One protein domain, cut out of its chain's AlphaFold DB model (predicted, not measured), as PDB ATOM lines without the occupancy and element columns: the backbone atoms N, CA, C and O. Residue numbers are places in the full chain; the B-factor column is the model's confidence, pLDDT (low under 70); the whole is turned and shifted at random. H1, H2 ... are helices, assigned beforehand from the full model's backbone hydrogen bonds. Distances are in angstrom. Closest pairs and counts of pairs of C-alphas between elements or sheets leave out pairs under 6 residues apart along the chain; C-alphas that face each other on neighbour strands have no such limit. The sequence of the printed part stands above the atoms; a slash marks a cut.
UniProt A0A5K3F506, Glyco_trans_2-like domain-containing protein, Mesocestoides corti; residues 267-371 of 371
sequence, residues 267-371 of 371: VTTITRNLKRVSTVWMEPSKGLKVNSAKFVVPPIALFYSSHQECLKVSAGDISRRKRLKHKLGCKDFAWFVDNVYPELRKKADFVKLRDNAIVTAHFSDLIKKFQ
ATOM      1  N   VAL A 267      -1.368  92.595 -12.562       85.75
ATOM      2  CA  VAL A 267      -1.488  91.864 -11.301       85.75
ATOM      3  C   VAL A 267      -0.821  90.501 -11.435       85.75
ATOM      4  O   VAL A 267       0.064  90.209 -10.636       85.75
ATOM      5  N   THR A 268      -1.144  89.711 -12.457       88.06
ATOM      6  CA  THR A 268      -0.533  88.398 -12.706       88.06
ATOM      7  C   THR A 268       0.956  88.513 -12.976       88.06
ATOM      8  O   THR A 268       1.714  87.740 -12.396       88.06
ATOM      9  N   THR A 269       1.402  89.501 -13.761       90.38
ATOM     10  CA  THR A 269       2.835  89.691 -14.060       90.38
ATOM     11  C   THR A 269       3.643  89.915 -12.777       90.38
ATOM     12  O   THR A 269       4.620  89.214 -12.502       90.38
ATOM     13  N   ILE A 270       3.206  90.860 -11.937       91.94
ATOM     14  CA  ILE A 270       3.874  91.158 -10.664       91.94
ATOM     15  C   ILE A 270       3.745  89.966  -9.708       91.94
ATOM     16  O   ILE A 270       4.733  89.550  -9.107       91.94
ATOM     17  N   THR A 271       2.557  89.363  -9.612       93.56
ATOM     18  CA  THR A 271       2.285  88.179  -8.779       93.56
ATOM     19  C   THR A 271       3.210  87.022  -9.147       93.56
ATOM     20  O   THR A 271       3.789  86.387  -8.267       93.56
ATOM     21  N   ARG A 272       3.416  86.768 -10.444       95.12
ATOM     22  CA  ARG A 272       4.340  85.761 -10.967       95.12
ATOM     23  C   ARG A 272       5.773  86.066 -10.554       95.12
ATOM     24  O   ARG A 272       6.434  85.187 -10.002       95.12
ATOM     25  N   ASN A 273       6.248  87.296 -10.746       96.88
ATOM     26  CA  ASN A 273       7.597  87.683 -10.329       96.88
ATOM     27  C   ASN A 273       7.791  87.523  -8.812       96.88
ATOM     28  O   ASN A 273       8.760  86.899  -8.378       96.88
ATOM     29  N   LEU A 274       6.844  87.987  -7.990       96.50
ATOM     30  CA  LEU A 274       6.884  87.832  -6.529       96.50
ATOM     31  C   LEU A 274       6.799  86.360  -6.095       96.50
ATOM     32  O   LEU A 274       7.488  85.942  -5.158       96.50
ATOM     33  N   LYS A 275       6.025  85.531  -6.805       95.50
ATOM     34  CA  LYS A 275       6.005  84.076  -6.612       95.50
ATOM     35  C   LYS A 275       7.378  83.467  -6.894       95.50
ATOM     36  O   LYS A 275       7.823  82.617  -6.124       95.50
ATOM     37  N   ARG A 276       8.089  83.911  -7.936       96.81
ATOM     38  CA  ARG A 276       9.474  83.479  -8.204       96.81
ATOM     39  C   ARG A 276      10.420  83.887  -7.074       96.81
ATOM     40  O   ARG A 276      11.175  83.040  -6.599       96.81
ATOM     41  N   VAL A 277      10.339  85.134  -6.594       97.25
ATOM     42  CA  VAL A 277      11.152  85.623  -5.460       97.25
ATOM     43  C   VAL A 277      10.917  84.775  -4.216       97.25
ATOM     44  O   VAL A 277      11.857  84.196  -3.673       97.25
ATOM     45  N   SER A 278       9.663  84.675  -3.781       95.25
ATOM     46  CA  SER A 278       9.282  83.959  -2.560       95.25
ATOM     47  C   SER A 278       9.652  82.478  -2.619       95.25
ATOM     48  O   SER A 278      10.239  81.958  -1.673       95.25
ATOM     49  N   THR A 279       9.399  81.808  -3.745       93.12
ATOM     50  CA  THR A 279       9.683  80.371  -3.886       93.12
ATOM     51  C   THR A 279      11.185  80.077  -3.939       93.12
ATOM     52  O   THR A 279      11.619  79.011  -3.537       93.12
ATOM     53  N   VAL A 280      12.039  80.994  -4.395       95.06
ATOM     54  CA  VAL A 280      13.497  80.764  -4.357       95.06
ATOM     55  C   VAL A 280      14.081  81.167  -3.004       95.06
ATOM     56  O   VAL A 280      14.884  80.438  -2.410       95.06
ATOM     57  N   TRP A 281      13.710  82.347  -2.513       95.69
ATOM     58  CA  TRP A 281      14.428  83.014  -1.430       95.69
ATOM     59  C   TRP A 281      13.768  82.826  -0.070       95.69
ATOM     60  O   TRP A 281      14.501  82.599   0.885       95.69
ATOM     61  N   MET A 282      12.434  82.801   0.012       93.12
ATOM     62  CA  MET A 282      11.678  82.686   1.273       93.12
ATOM     63  C   MET A 282      11.369  81.245   1.697       93.12
ATOM     64  O   MET A 282      10.722  81.031   2.726       93.12
ATOM     65  N   GLU A 283      11.821  80.252   0.927       75.69
ATOM     66  CA  GLU A 283      11.713  78.848   1.321       75.69
ATOM     67  C   GLU A 283      12.443  78.599   2.657       75.69
ATOM     68  O   GLU A 283      13.610  78.994   2.807       75.69
ATOM     69  N   PRO A 284      11.775  77.960   3.635       67.50
ATOM     70  CA  PRO A 284      12.313  77.789   4.975       67.50
ATOM     71  C   PRO A 284      13.411  76.722   5.026       67.50
ATOM     72  O   PRO A 284      13.340  75.685   4.371       67.50
ATOM     73  N   SER A 285      14.400  76.940   5.888       65.88
ATOM     74  CA  SER A 285      15.084  75.849   6.603       65.88
ATOM     75  C   SER A 285      14.444  75.612   7.983       65.88
ATOM     76  O   SER A 285      14.504  74.516   8.536       65.88
ATOM     77  N   LYS A 286      13.845  76.672   8.539       79.31
ATOM     78  CA  LYS A 286      13.176  76.783   9.833       79.31
ATOM     79  C   LYS A 286      12.035  77.785   9.683       79.31
ATOM     80  O   LYS A 286      12.132  78.722   8.887       79.31
ATOM     81  N   GLY A 287      10.952  77.593  10.428       85.38
ATOM     82  CA  GLY A 287       9.900  78.604  10.501       85.38
ATOM     83  C   GLY A 287      10.220  79.704  11.516       85.38
ATOM     84  O   GLY A 287      11.232  79.662  12.215       85.38
ATOM     85  N   LEU A 288       9.330  80.687  11.607       88.81
ATOM     86  CA  LEU A 288       9.430  81.837  12.496       88.81
ATOM     87  C   LEU A 288       8.463  81.695  13.667       88.81
ATOM     88  O   LEU A 288       7.320  81.270  13.500       88.81
ATOM     89  N   LYS A 289       8.902  82.111  14.856       89.44
ATOM     90  CA  LYS A 289       7.987  82.345  15.973       89.44
ATOM     91  C   LYS A 289       7.291  83.688  15.746       89.44
ATOM     92  O   LYS A 289       7.959  84.719  15.688       89.44
ATOM     93  N   VAL A 290       5.970  83.646  15.612       88.25
ATOM     94  CA  VAL A 290       5.088  84.810  15.445       88.25
ATOM     95  C   VAL A 290       4.195  84.877  16.680       88.25
ATOM     96  O   VAL A 290       3.693  83.841  17.104       88.25
ATOM     97  N   ASN A 291       4.017  86.048  17.292       87.31
ATOM     98  CA  ASN A 291       3.296  86.151  18.567       87.31
ATOM     99  C   ASN A 291       1.802  85.869  18.394       87.31
ATOM    100  O   ASN A 291       1.175  85.291  19.278       87.31
ATOM    101  N   SER A 292       1.244  86.237  17.238       85.62
ATOM    102  CA  SER A 292      -0.150  85.952  16.890       85.62
ATOM    103  C   SER A 292      -0.427  84.469  16.586       85.62
ATOM    104  O   SER A 292      -1.588  84.089  16.432       85.62
ATOM    105  N   ALA A 293       0.601  83.610  16.534       87.19
ATOM    106  CA  ALA A 293       0.473  82.188  16.227       87.19
ATOM    107  C   ALA A 293       0.956  81.297  17.383       87.19
ATOM    108  O   ALA A 293       2.017  81.500  17.966       87.19
ATOM    109  N   LYS A 294       0.201  80.230  17.680       87.19
ATOM    110  CA  LYS A 294       0.581  79.228  18.698       87.19
ATOM    111  C   LYS A 294       1.690  78.272  18.238       87.19
ATOM    112  O   LYS A 294       2.202  77.498  19.041       87.19
ATOM    113  N   PHE A 295       2.037  78.297  16.955       88.56
ATOM    114  CA  PHE A 295       2.998  77.400  16.320       88.56
ATOM    115  C   PHE A 295       4.006  78.191  15.483       88.56
ATOM    116  O   PHE A 295       3.831  79.376  15.204       88.56
ATOM    117  N   VAL A 296       5.084  77.518  15.089       90.19
ATOM    118  CA  VAL A 296       6.127  78.088  14.236       90.19
ATOM    119  C   VAL A 296       5.615  78.185  12.795       90.19
ATOM    120  O   VAL A 296       5.223  77.181  12.205       90.19
ATOM    121  N   VAL A 297       5.634  79.386  12.221       90.69
ATOM    122  CA  VAL A 297       5.048  79.683  10.907       90.69
ATOM    123  C   VAL A 297       6.136  79.703   9.828       90.69
ATOM    124  O   VAL A 297       7.104  80.456   9.959       90.69
ATOM    125  N   PRO A 298       6.016  78.935   8.732       90.81
ATOM    126  CA  PRO A 298       6.906  79.084   7.581       90.81
ATOM    127  C   PRO A 298       6.839  80.518   7.007       90.81
ATOM    128  O   PRO A 298       5.736  80.982   6.718       90.81
ATOM    129  N   PRO A 299       7.962  81.228   6.766       91.25
ATOM    130  CA  PRO A 299       7.937  82.597   6.237       91.25
ATOM    131  C   PRO A 299       7.141  82.739   4.935       91.25
ATOM    132  O   PRO A 299       6.398  83.698   4.753       91.25
ATOM    133  N   ILE A 300       7.250  81.757   4.038       92.19
ATOM    134  CA  ILE A 300       6.508  81.754   2.773       92.19
ATOM    135  C   ILE A 300       4.981  81.667   2.973       92.19
ATOM    136  O   ILE A 300       4.226  82.169   2.143       92.19
ATOM    137  N   ALA A 301       4.509  81.105   4.094       92.44
ATOM    138  CA  ALA A 301       3.085  81.074   4.429       92.44
ATOM    139  C   ALA A 301       2.546  82.471   4.771       92.44
ATOM    140  O   ALA A 301       1.395  82.770   4.457       92.44
ATOM    141  N   LEU A 302       3.370  83.341   5.372       94.25
ATOM    142  CA  LEU A 302       3.004  84.740   5.622       94.25
ATOM    143  C   LEU A 302       2.805  85.479   4.295       94.25
ATOM    144  O   LEU A 302       1.790  86.148   4.122       94.25
ATOM    145  N   PHE A 303       3.694  85.253   3.323       94.62
ATOM    146  CA  PHE A 303       3.538  85.799   1.973       94.62
ATOM    147  C   PHE A 303       2.253  85.336   1.292       94.62
ATOM    148  O   PHE A 303       1.447  86.162   0.866       94.62
ATOM    149  N   TYR A 304       2.002  84.028   1.242       94.12
ATOM    150  CA  TYR A 304       0.767  83.527   0.640       94.12
ATOM    151  C   TYR A 304      -0.486  83.984   1.389       94.12
ATOM    152  O   TYR A 304      -1.513  84.213   0.753       94.12
ATOM    153  N   SER A 305      -0.427  84.165   2.712       94.50
ATOM    154  CA  SER A 305      -1.553  84.690   3.500       94.50
ATOM    155  C   SER A 305      -1.886  86.140   3.132       94.50
ATOM    156  O   SER A 305      -3.065  86.492   3.042       94.50
ATOM    157  N   SER A 306      -0.858  86.955   2.873       93.00
ATOM    158  CA  SER A 306      -0.991  88.352   2.449       93.00
ATOM    159  C   SER A 306      -1.302  88.520   0.956       93.00
ATOM    160  O   SER A 306      -1.918  89.512   0.584       93.00
ATOM    161  N   HIS A 307      -0.923  87.559   0.107       90.00
ATOM    162  CA  HIS A 307      -1.026  87.665  -1.352       90.00
ATOM    163  C   HIS A 307      -1.618  86.390  -1.983       90.00
ATOM    164  O   HIS A 307      -0.943  85.612  -2.655       90.00
ATOM    165  N   GLN A 308      -2.908  86.151  -1.749       89.94
ATOM    166  CA  GLN A 308      -3.576  84.877  -2.061       89.94
ATOM    167  C   GLN A 308      -3.630  84.520  -3.546       89.94
ATOM    168  O   GLN A 308      -3.597  83.337  -3.883       89.94
ATOM    169  N   GLU A 309      -3.656  85.511  -4.438       87.88
ATOM    170  CA  GLU A 309      -3.634  85.266  -5.885       87.88
ATOM    171  C   GLU A 309      -2.343  84.546  -6.328       87.88
ATOM    172  O   GLU A 309      -2.368  83.751  -7.268       87.88
ATOM    173  N   CYS A 310      -1.245  84.665  -5.565       88.69
ATOM    174  CA  CYS A 310      -0.007  83.905  -5.792       88.69
ATOM    175  C   CYS A 310      -0.181  82.382  -5.701       88.69
ATOM    176  O   CYS A 310       0.712  81.638  -6.115       88.69
ATOM    177  N   LEU A 311      -1.260  81.883  -5.093       88.12
ATOM    178  CA  LEU A 311      -1.526  80.446  -5.021       88.12
ATOM    179  C   LEU A 311      -1.985  79.881  -6.370       88.12
ATOM    180  O   LEU A 311      -1.732  78.713  -6.643       88.12
ATOM    181  N   LYS A 312      -2.615  80.709  -7.211       90.00
ATOM    182  CA  LYS A 312      -3.153  80.311  -8.520       90.00
ATOM    183  C   LYS A 312      -2.159  80.532  -9.663       90.00
ATOM    184  O   LYS A 312      -2.304  79.939 -10.726       90.00
ATOM    185  N   VAL A 313      -1.153  81.379  -9.449       91.12
ATOM    186  CA  VAL A 313      -0.171  81.758 -10.472       91.12
ATOM    187  C   VAL A 313       1.062  80.853 -10.412       91.12
ATOM    188  O   VAL A 313       1.687  80.677  -9.362       91.12
ATOM    189  N   SER A 314       1.442  80.298 -11.565       91.75
ATOM    190  CA  SER A 314       2.663  79.500 -11.701       91.75
ATOM    191  C   SER A 314       3.912  80.381 -11.682       91.75
ATOM    192  O   SER A 314       4.007  81.373 -12.407       91.75
ATOM    193  N   ALA A 315       4.924  79.964 -10.915       92.62
ATOM    194  CA  ALA A 315       6.244  80.594 -10.925       92.62
ATOM    195  C   ALA A 315       7.016  80.340 -12.236       92.62
ATOM    196  O   ALA A 315       7.999  81.027 -12.503       92.62
ATOM    197  N   GLY A 316       6.607  79.357 -13.050       94.62
ATOM    198  CA  GLY A 316       7.443  78.805 -14.121       94.62
ATOM    199  C   GLY A 316       8.665  78.053 -13.577       94.62
ATOM    200  O   GLY A 316       8.736  77.745 -12.386       94.62
ATOM    201  N   ASP A 317       9.650  77.767 -14.433       95.25
ATOM    202  CA  ASP A 317      10.875  77.092 -13.989       95.25
ATOM    203  C   ASP A 317      11.754  78.021 -13.131       95.25
ATOM    204  O   ASP A 317      12.145  79.123 -13.535       95.25
ATOM    205  N   ILE A 318      12.081  77.555 -11.929       95.50
ATOM    206  CA  ILE A 318      12.950  78.227 -10.954       95.50
ATOM    207  C   ILE A 318      14.207  77.408 -10.632       95.50
ATOM    208  O   ILE A 318      15.014  77.805  -9.787       95.50
ATOM    209  N   SER A 319      14.421  76.285 -11.325       95.25
ATOM    210  CA  SER A 319      15.493  75.329 -11.039       95.25
ATOM    211  C   SER A 319      16.877  75.970 -11.125       95.25
ATOM    212  O   SER A 319      17.733  75.732 -10.272       95.25
ATOM    213  N   ARG A 320      17.104  76.855 -12.110       96.38
ATOM    214  CA  ARG A 320      18.369  77.600 -12.240       96.38
ATOM    215  C   ARG A 320      18.637  78.499 -11.028       96.38
ATOM    216  O   ARG A 320      19.774  78.549 -10.562       96.38
ATOM    217  N   ARG A 321      17.615  79.188 -10.507       97.38
ATOM    218  CA  ARG A 321      17.757  80.088  -9.348       97.38
ATOM    219  C   ARG A 321      17.933  79.301  -8.045       97.38
ATOM    220  O   ARG A 321      18.798  79.658  -7.249       97.38
ATOM    221  N   LYS A 322      17.231  78.173  -7.874       95.38
ATOM    222  CA  LYS A 322      17.454  77.246  -6.747       95.38
ATOM    223  C   LYS A 322      18.876  76.675  -6.747       95.38
ATOM    224  O   LYS A 322      19.569  76.775  -5.737       95.38
ATOM    225  N   ARG A 323      19.363  76.162  -7.886       96.31
ATOM    226  CA  ARG A 323      20.750  75.671  -8.016       96.31
ATOM    227  C   ARG A 323      21.782  76.750  -7.705       96.31
ATOM    228  O   ARG A 323      22.772  76.461  -7.045       96.31
ATOM    229  N   LEU A 324      21.549  77.987  -8.148       96.69
ATOM    230  CA  LEU A 324      22.416  79.120  -7.826       96.69
ATOM    231  C   LEU A 324      22.471  79.382  -6.313       96.69
ATOM    232  O   LEU A 324      23.567  79.477  -5.767       96.69
ATOM    233  N   LYS A 325      21.315  79.439  -5.636       95.75
ATOM    234  CA  LYS A 325      21.230  79.611  -4.174       95.75
ATOM    235  C   LYS A 325      22.017  78.523  -3.429       95.75
ATOM    236  O   LYS A 325      22.776  78.839  -2.516       95.75
ATOM    237  N   HIS A 326      21.895  77.265  -3.859       94.56
ATOM    238  CA  HIS A 326      22.674  76.153  -3.304       94.56
ATOM    239  C   HIS A 326      24.176  76.277  -3.589       94.56
ATOM    240  O   HIS A 326      24.978  76.169  -2.667       94.56
ATOM    241  N   LYS A 327      24.565  76.558  -4.841       95.81
ATOM    242  CA  LYS A 327      25.972  76.702  -5.258       95.81
ATOM    243  C   LYS A 327      26.702  77.798  -4.480       95.81
ATOM    244  O   LYS A 327      27.882  77.654  -4.186       95.81
ATOM    245  N   LEU A 328      26.010  78.891  -4.168       95.19
ATOM    246  CA  LEU A 328      26.561  80.019  -3.414       95.19
ATOM    247  C   LEU A 328      26.581  79.783  -1.892       95.19
ATOM    248  O   LEU A 328      27.081  80.639  -1.165       95.19
ATOM    249  N   GLY A 329      26.039  78.661  -1.400       94.50
ATOM    250  CA  GLY A 329      25.974  78.367   0.033       94.50
ATOM    251  C   GLY A 329      25.167  79.408   0.809       94.50
ATOM    252  O   GLY A 329      25.541  79.774   1.924       94.50
ATOM    253  N   CYS A 330      24.105  79.944   0.199       95.44
ATOM    254  CA  CYS A 330      23.355  81.039   0.797       95.44
ATOM    255  C   CYS A 330      22.623  80.583   2.060       95.44
ATOM    256  O   CYS A 330      22.086  79.476   2.143       95.44
ATOM    257  N   LYS A 331      22.549  81.496   3.020       95.12
ATOM    258  CA  LYS A 331      21.740  81.384   4.227       95.12
ATOM    259  C   LYS A 331      20.254  81.360   3.859       95.12
ATOM    260  O   LYS A 331      19.861  81.708   2.744       95.12
ATOM    261  N   ASP A 332      19.421  80.920   4.789       93.50
ATOM    262  CA  ASP A 332      17.970  80.885   4.608       93.50
ATOM    263  C   ASP A 332      17.291  82.214   4.983       93.50
ATOM    264  O   ASP A 332      17.918  83.164   5.458       93.50
ATOM    265  N   PHE A 333      15.986  82.290   4.728       95.06
ATOM    266  CA  PHE A 333      15.213  83.501   4.980       95.06
ATOM    267  C   PHE A 333      14.980  83.777   6.470       95.06
ATOM    268  O   PHE A 333      14.801  84.931   6.849       95.06
ATOM    269  N   ALA A 334      15.010  82.755   7.331       93.06
ATOM    270  CA  ALA A 334      14.915  82.976   8.770       93.06
ATOM    271  C   ALA A 334      16.162  83.718   9.273       93.06
ATOM    272  O   ALA A 334      16.038  84.685  10.019       93.06
ATOM    273  N   TRP A 335      17.350  83.364   8.770       94.75
ATOM    274  CA  TRP A 335      18.566  84.135   9.023       94.75
ATOM    275  C   TRP A 335      18.435  85.589   8.548       94.75
ATOM    276  O   TRP A 335      18.832  86.493   9.280       94.75
ATOM    277  N   PHE A 336      17.858  85.828   7.364       96.56
ATOM    278  CA  PHE A 336      17.633  87.190   6.861       96.56
ATOM    279  C   PHE A 336      16.754  88.007   7.818       96.56
ATOM    280  O   PHE A 336      17.120  89.120   8.191       96.56
ATOM    281  N   VAL A 337      15.632  87.441   8.277       95.19
ATOM    282  CA  VAL A 337      14.765  88.091   9.273       95.19
ATOM    283  C   VAL A 337      15.537  88.371  10.562       95.19
ATOM    284  O   VAL A 337      15.423  89.457  11.110       95.19
ATOM    285  N   ASP A 338      16.367  87.446  11.026       93.25
ATOM    286  CA  ASP A 338      17.009  87.570  12.339       93.25
ATOM    287  C   ASP A 338      18.210  88.521  12.349       93.25
ATOM    288  O   ASP A 338      18.532  89.088  13.391       93.25
ATOM    289  N   ASN A 339      18.880  88.692  11.206       94.38
ATOM    290  CA  ASN A 339      20.178  89.372  11.129       94.38
ATOM    291  C   ASN A 339      20.157  90.632  10.263       94.38
ATOM    292  O   ASN A 339      21.008  91.499  10.442       94.38
ATOM    293  N   VAL A 340      19.222  90.729   9.317       95.75
ATOM    294  CA  VAL A 340      19.134  91.854   8.375       95.75
ATOM    295  C   VAL A 340      17.880  92.673   8.628       95.75
ATOM    296  O   VAL A 340      17.945  93.902   8.610       95.75
ATOM    297  N   TYR A 341      16.743  92.013   8.876       96.06
ATOM    298  CA  TYR A 341      15.473  92.714   9.037       96.06
ATOM    299  C   TYR A 341      14.587  92.217  10.199       96.06
ATOM    300  O   TYR A 341      13.475  91.724   9.964       96.06
ATOM    301  N   PRO A 342      15.025  92.378  11.466       93.25
ATOM    302  CA  PRO A 342      14.282  91.891  12.634       93.25
ATOM    303  C   PRO A 342      12.892  92.509  12.795       93.25
ATOM    304  O   PRO A 342      11.975  91.866  13.312       93.25
ATOM    305  N   GLU A 343      12.690  93.743  12.331       93.00
ATOM    306  CA  GLU A 343      11.398  94.429  12.405       93.00
ATOM    307  C   GLU A 343      10.321  93.752  11.551       93.00
ATOM    308  O   GLU A 343       9.139  93.814  11.901       93.00
ATOM    309  N   LEU A 344      10.702  93.042  10.483       94.50
ATOM    310  CA  LEU A 344       9.762  92.279   9.661       94.50
ATOM    311  C   LEU A 344       9.028  91.208  10.479       94.50
ATOM    312  O   LEU A 344       7.854  90.928  10.226       94.50
ATOM    313  N   ARG A 345       9.677  90.656  11.514       91.25
ATOM    314  CA  ARG A 345       9.040  89.700  12.429       91.25
ATOM    315  C   ARG A 345       7.853  90.327  13.157       91.25
ATOM    316  O   ARG A 345       6.811  89.693  13.243       91.25
ATOM    317  N   LYS A 346       7.963  91.581  13.607       90.38
ATOM    318  CA  LYS A 346       6.841  92.300  14.242       90.38
ATOM    319  C   LYS A 346       5.700  92.533  13.254       90.38
ATOM    320  O   LYS A 346       4.536  92.420  13.615       90.38
ATOM    321  N   LYS A 347       6.020  92.787  11.979       93.31
ATOM    322  CA  LYS A 347       5.010  92.921  10.916       93.31
ATOM    323  C   LYS A 347       4.221  91.624  10.684       93.31
ATOM    324  O   LYS A 347       3.114  91.690  10.160       93.31
ATOM    325  N   ALA A 348       4.759  90.462  11.075       92.19
ATOM    326  CA  ALA A 348       4.067  89.177  10.941       92.19
ATOM    327  C   ALA A 348       2.846  89.075  11.865       92.19
ATOM    328  O   ALA A 348       1.873  88.417  11.505       92.19
ATOM    329  N   ASP A 349       2.864  89.766  13.010       90.19
ATOM    330  CA  ASP A 349       1.762  89.734  13.976       90.19
ATOM    331  C   ASP A 349       0.464  90.331  13.399       90.19
ATOM    332  O   ASP A 349      -0.629  89.965  13.827       90.19
ATOM    333  N   PHE A 350       0.573  91.184  12.374       91.75
ATOM    334  CA  PHE A 350      -0.557  91.804  11.673       91.75
ATOM    335  C   PHE A 350      -1.037  91.014  10.446       91.75
ATOM    336  O   PHE A 350      -1.999  91.412   9.789       91.75
ATOM    337  N   VAL A 351      -0.386  89.896  10.109       92.75
ATOM    338  CA  VAL A 351      -0.807  89.048   8.991       92.75
ATOM    339  C   VAL A 351      -1.918  88.113   9.458       92.75
ATOM    340  O   VAL A 351      -1.719  87.270  10.332       92.75
ATOM    341  N   LYS A 352      -3.089  88.202   8.819       93.00
ATOM    342  CA  LYS A 352      -4.151  87.206   8.994       93.00
ATOM    343  C   LYS A 352      -3.732  85.898   8.317       93.00
ATOM    344  O   LYS A 352      -3.893  85.754   7.105       93.00
ATOM    345  N   LEU A 353      -3.195  84.966   9.104       91.56
ATOM    346  CA  LEU A 353      -2.813  83.634   8.635       91.56
ATOM    347  C   LEU A 353      -4.006  82.905   8.014       91.56
ATOM    348  O   LEU A 353      -5.127  82.980   8.520       91.56
ATOM    349  N   ARG A 354      -3.749  82.204   6.908       91.44
ATOM    350  CA  ARG A 354      -4.762  81.421   6.198       91.44
ATOM    351  C   ARG A 354      -4.328  79.969   6.051       91.44
ATOM    352  O   ARG A 354      -3.185  79.697   5.685       91.44
ATOM    353  N   ASP A 355      -5.259  79.046   6.269       89.44
ATOM    354  CA  ASP A 355      -4.969  77.607   6.263       89.44
ATOM    355  C   ASP A 355      -4.415  77.136   4.915       89.44
ATOM    356  O   ASP A 355      -3.417  76.423   4.864       89.44
ATOM    357  N   ASN A 356      -4.986  77.613   3.804       89.00
ATOM    358  CA  ASN A 356      -4.510  77.277   2.461       89.00
ATOM    359  C   ASN A 356      -3.050  77.708   2.209       89.00
ATOM    360  O   ASN A 356      -2.302  77.001   1.531       89.00
ATOM    361  N   ALA A 357      -2.623  78.836   2.777       88.94
ATOM    362  CA  ALA A 357      -1.261  79.341   2.682       88.94
ATOM    363  C   ALA A 357      -0.287  78.482   3.499       88.94
ATOM    364  O   ALA A 357       0.799  78.162   3.015       88.94
ATOM    365  N   ILE A 358      -0.695  78.071   4.704       87.06
ATOM    366  CA  ILE A 358       0.078  77.174   5.575       87.06
ATOM    367  C   ILE A 358       0.246  75.808   4.908       87.06
ATOM    368  O   ILE A 358       1.367  75.320   4.768       87.06
ATOM    369  N   VAL A 359      -0.855  75.221   4.434       86.88
ATOM    370  CA  VAL A 359      -0.861  73.930   3.739       86.88
ATOM    371  C   VAL A 359       0.061  73.973   2.520       86.88
ATOM    372  O   VAL A 359       0.942  73.126   2.388       86.88
ATOM    373  N   THR A 360      -0.060  75.005   1.680       84.62
ATOM    374  CA  THR A 360       0.809  75.176   0.502       84.62
ATOM    375  C   THR A 360       2.286  75.266   0.889       84.62
ATOM    376  O   THR A 360       3.130  74.643   0.249       84.62
ATOM    377  N   ALA A 361       2.617  76.011   1.947       83.00
ATOM    378  CA  ALA A 361       3.994  76.140   2.414       83.00
ATOM    379  C   ALA A 361       4.590  74.793   2.862       83.00
ATOM    380  O   ALA A 361       5.744  74.503   2.545       83.00
ATOM    381  N   HIS A 362       3.809  73.960   3.556       82.06
ATOM    382  CA  HIS A 362       4.253  72.633   3.987       82.06
ATOM    383  C   HIS A 362       4.378  71.636   2.832       82.06
ATOM    384  O   HIS A 362       5.341  70.872   2.802       82.06
ATOM    385  N   PHE A 363       3.461  71.660   1.860       78.56
ATOM    386  CA  PHE A 363       3.574  70.819   0.664       78.56
ATOM    387  C   PHE A 363       4.850  71.117  -0.130       78.56
ATOM    388  O   PHE A 363       5.539  70.187  -0.547       78.56
ATOM    389  N   SER A 364       5.214  72.394  -0.278       72.75
ATOM    390  CA  SER A 364       6.471  72.785  -0.928       72.75
ATOM    391  C   SER A 364       7.709  72.236  -0.205       72.75
ATOM    392  O   SER A 364       8.655  71.803  -0.862       72.75
ATOM    393  N   ASP A 365       7.704  72.208   1.133       69.81
ATOM    394  CA  ASP A 365       8.804  71.636   1.927       69.81
ATOM    395  C   ASP A 365       8.880  70.104   1.805       69.81
ATOM    396  O   ASP A 365       9.966  69.533   1.712       69.81
ATOM    397  N   LEU A 366       7.728  69.426   1.744       68.06
ATOM    398  CA  LEU A 366       7.651  67.979   1.529       68.06
ATOM    399  C   LEU A 366       8.232  67.575   0.173       68.06
ATOM    400  O   LEU A 366       9.101  66.710   0.139       68.06
ATOM    401  N   ILE A 367       7.817  68.221  -0.923       64.50
ATOM    402  CA  ILE A 367       8.311  67.919  -2.282       64.50
ATOM    403  C   ILE A 367       9.839  68.021  -2.348       64.50
ATOM    404  O   ILE A 367      10.489  67.179  -2.960       64.50
ATOM    405  N   LYS A 368      10.423  69.007  -1.663       62.28
ATOM    406  CA  LYS A 368      11.875  69.193  -1.595       62.28
ATOM    407  C   LYS A 368      12.600  68.024  -0.930       62.28
ATOM    408  O   LYS A 368      13.709  67.717  -1.330       62.28
ATOM    409  N   LYS A 369      12.019  67.380   0.086       63.41
ATOM    410  CA  LYS A 369      12.661  66.231   0.755       63.41
ATOM    411  C   LYS A 369      12.744  64.991  -0.140       63.41
ATOM    412  O   LYS A 369      13.503  64.083   0.180       63.41
ATOM    413  N   PHE A 370      11.969  64.952  -1.225       58.28
ATOM    414  CA  PHE A 370      11.945  63.861  -2.200       58.28
ATOM    415  C   PHE A 370      12.729  64.166  -3.493       58.28
ATOM    416  O   PHE A 370      12.762  63.313  -4.379       58.28
ATOM    417  N   GLN A 371      13.335  65.353  -3.612       51.75
ATOM    418  CA  GLN A 371      14.196  65.780  -4.728       51.75
ATOM    419  C   GLN A 371      15.635  65.937  -4.251       51.75
ATOM    420  O   GLN A 371      16.543  65.625  -5.053       51.75
TER     421      GLN A 371
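AT A GLANCE: This is residues 267 to 371 of the 371 residues of the protein "Glyco_trans_2-like domain-containing protein" of Mesocestoides corti (UniProt A0A5K3F506). A short helix, H2, lies near the middle of a small helical domain, with the two long helices H1 and H7 on different sides of it and running the other way, and the four-residue H3 near one end of the three. H4 extends outward beyond the last residues of H1, H5 and H6 make a corner near H2, and between H1 and H2 a long loop folds back on itself; residues 366 to 371, the end of H7 and the last two residues, stick out. The printed part has 105 residues with seven named helices, H1 to H7 in order, and no named strand: the class is all helix. It is compact, with a radius of gyration of the C-alphas of 13.4 A and spans of 35 by 31 by 26 A.

HOW THE PARTS SIT: H1, residues 267 to 281, is the hub, touching three helices. H1 and H2, residues 299 to 306, form a helical hairpin and only just touch, with 3 pairs of C-alphas within 8 A; the closest, Ser 278 and Ile 300, are 6.4 A apart, at a shallow tilt of 17 degrees, opposite ways. H1 touches H3, residues 308 to 311, with residues 271 to 275 alone; the closest C-alphas, Thr 271 and Cys 310, are 5.7 A apart. Val 280 alone of H1 touches H4, residues 319 to 327, only just, with 3 pairs within 8 A; its C-alpha is 5.8 A from that of Lys 322. H5, residues 333 to 339, and H6, residues 343 to 348, only just touch, with 3 pairs within 8 A, and only at the corner; the closest C-alphas, Val 337 and Leu 344, are 6.5 A apart. H7, residues 355 to 369, touches H2 with residues 357 to 361 alone, at a shallow tilt of 32 degrees, opposite ways; the closest C-alphas, Ala 301 and Ala 357, are 5.0 A apart. H1 and H7 are apart. Every O i to N i+4 pair is within hydrogen-bond range in H1, H2, H4, H5, H6 and H7; H3 is too short for such a pair.

IN THESE COORDINATES: H1 begins at C-alpha 267 (-1.488, 91.864, -11.301) and is 20.7 A long. H2 begins at C-alpha 299 (7.937, 82.597, 6.237). H4 is 12.0 A long, and H7, 21.7 A, ends at C-alpha 369 (12.661, 66.231, 0.755).

THE WHOLE: The two C-alphas farthest apart, Lys 294 and Arg 320, are 35.7 A apart. The printed part has no cut. The link from H1 to H2 is long, 17 residues; in it residues 288 to 289 pair with residues 296 to 297, antiparallel. The mean pLDDT of the printed part is 89.1; residues 284 to 285 and 365 to 371 are under 70.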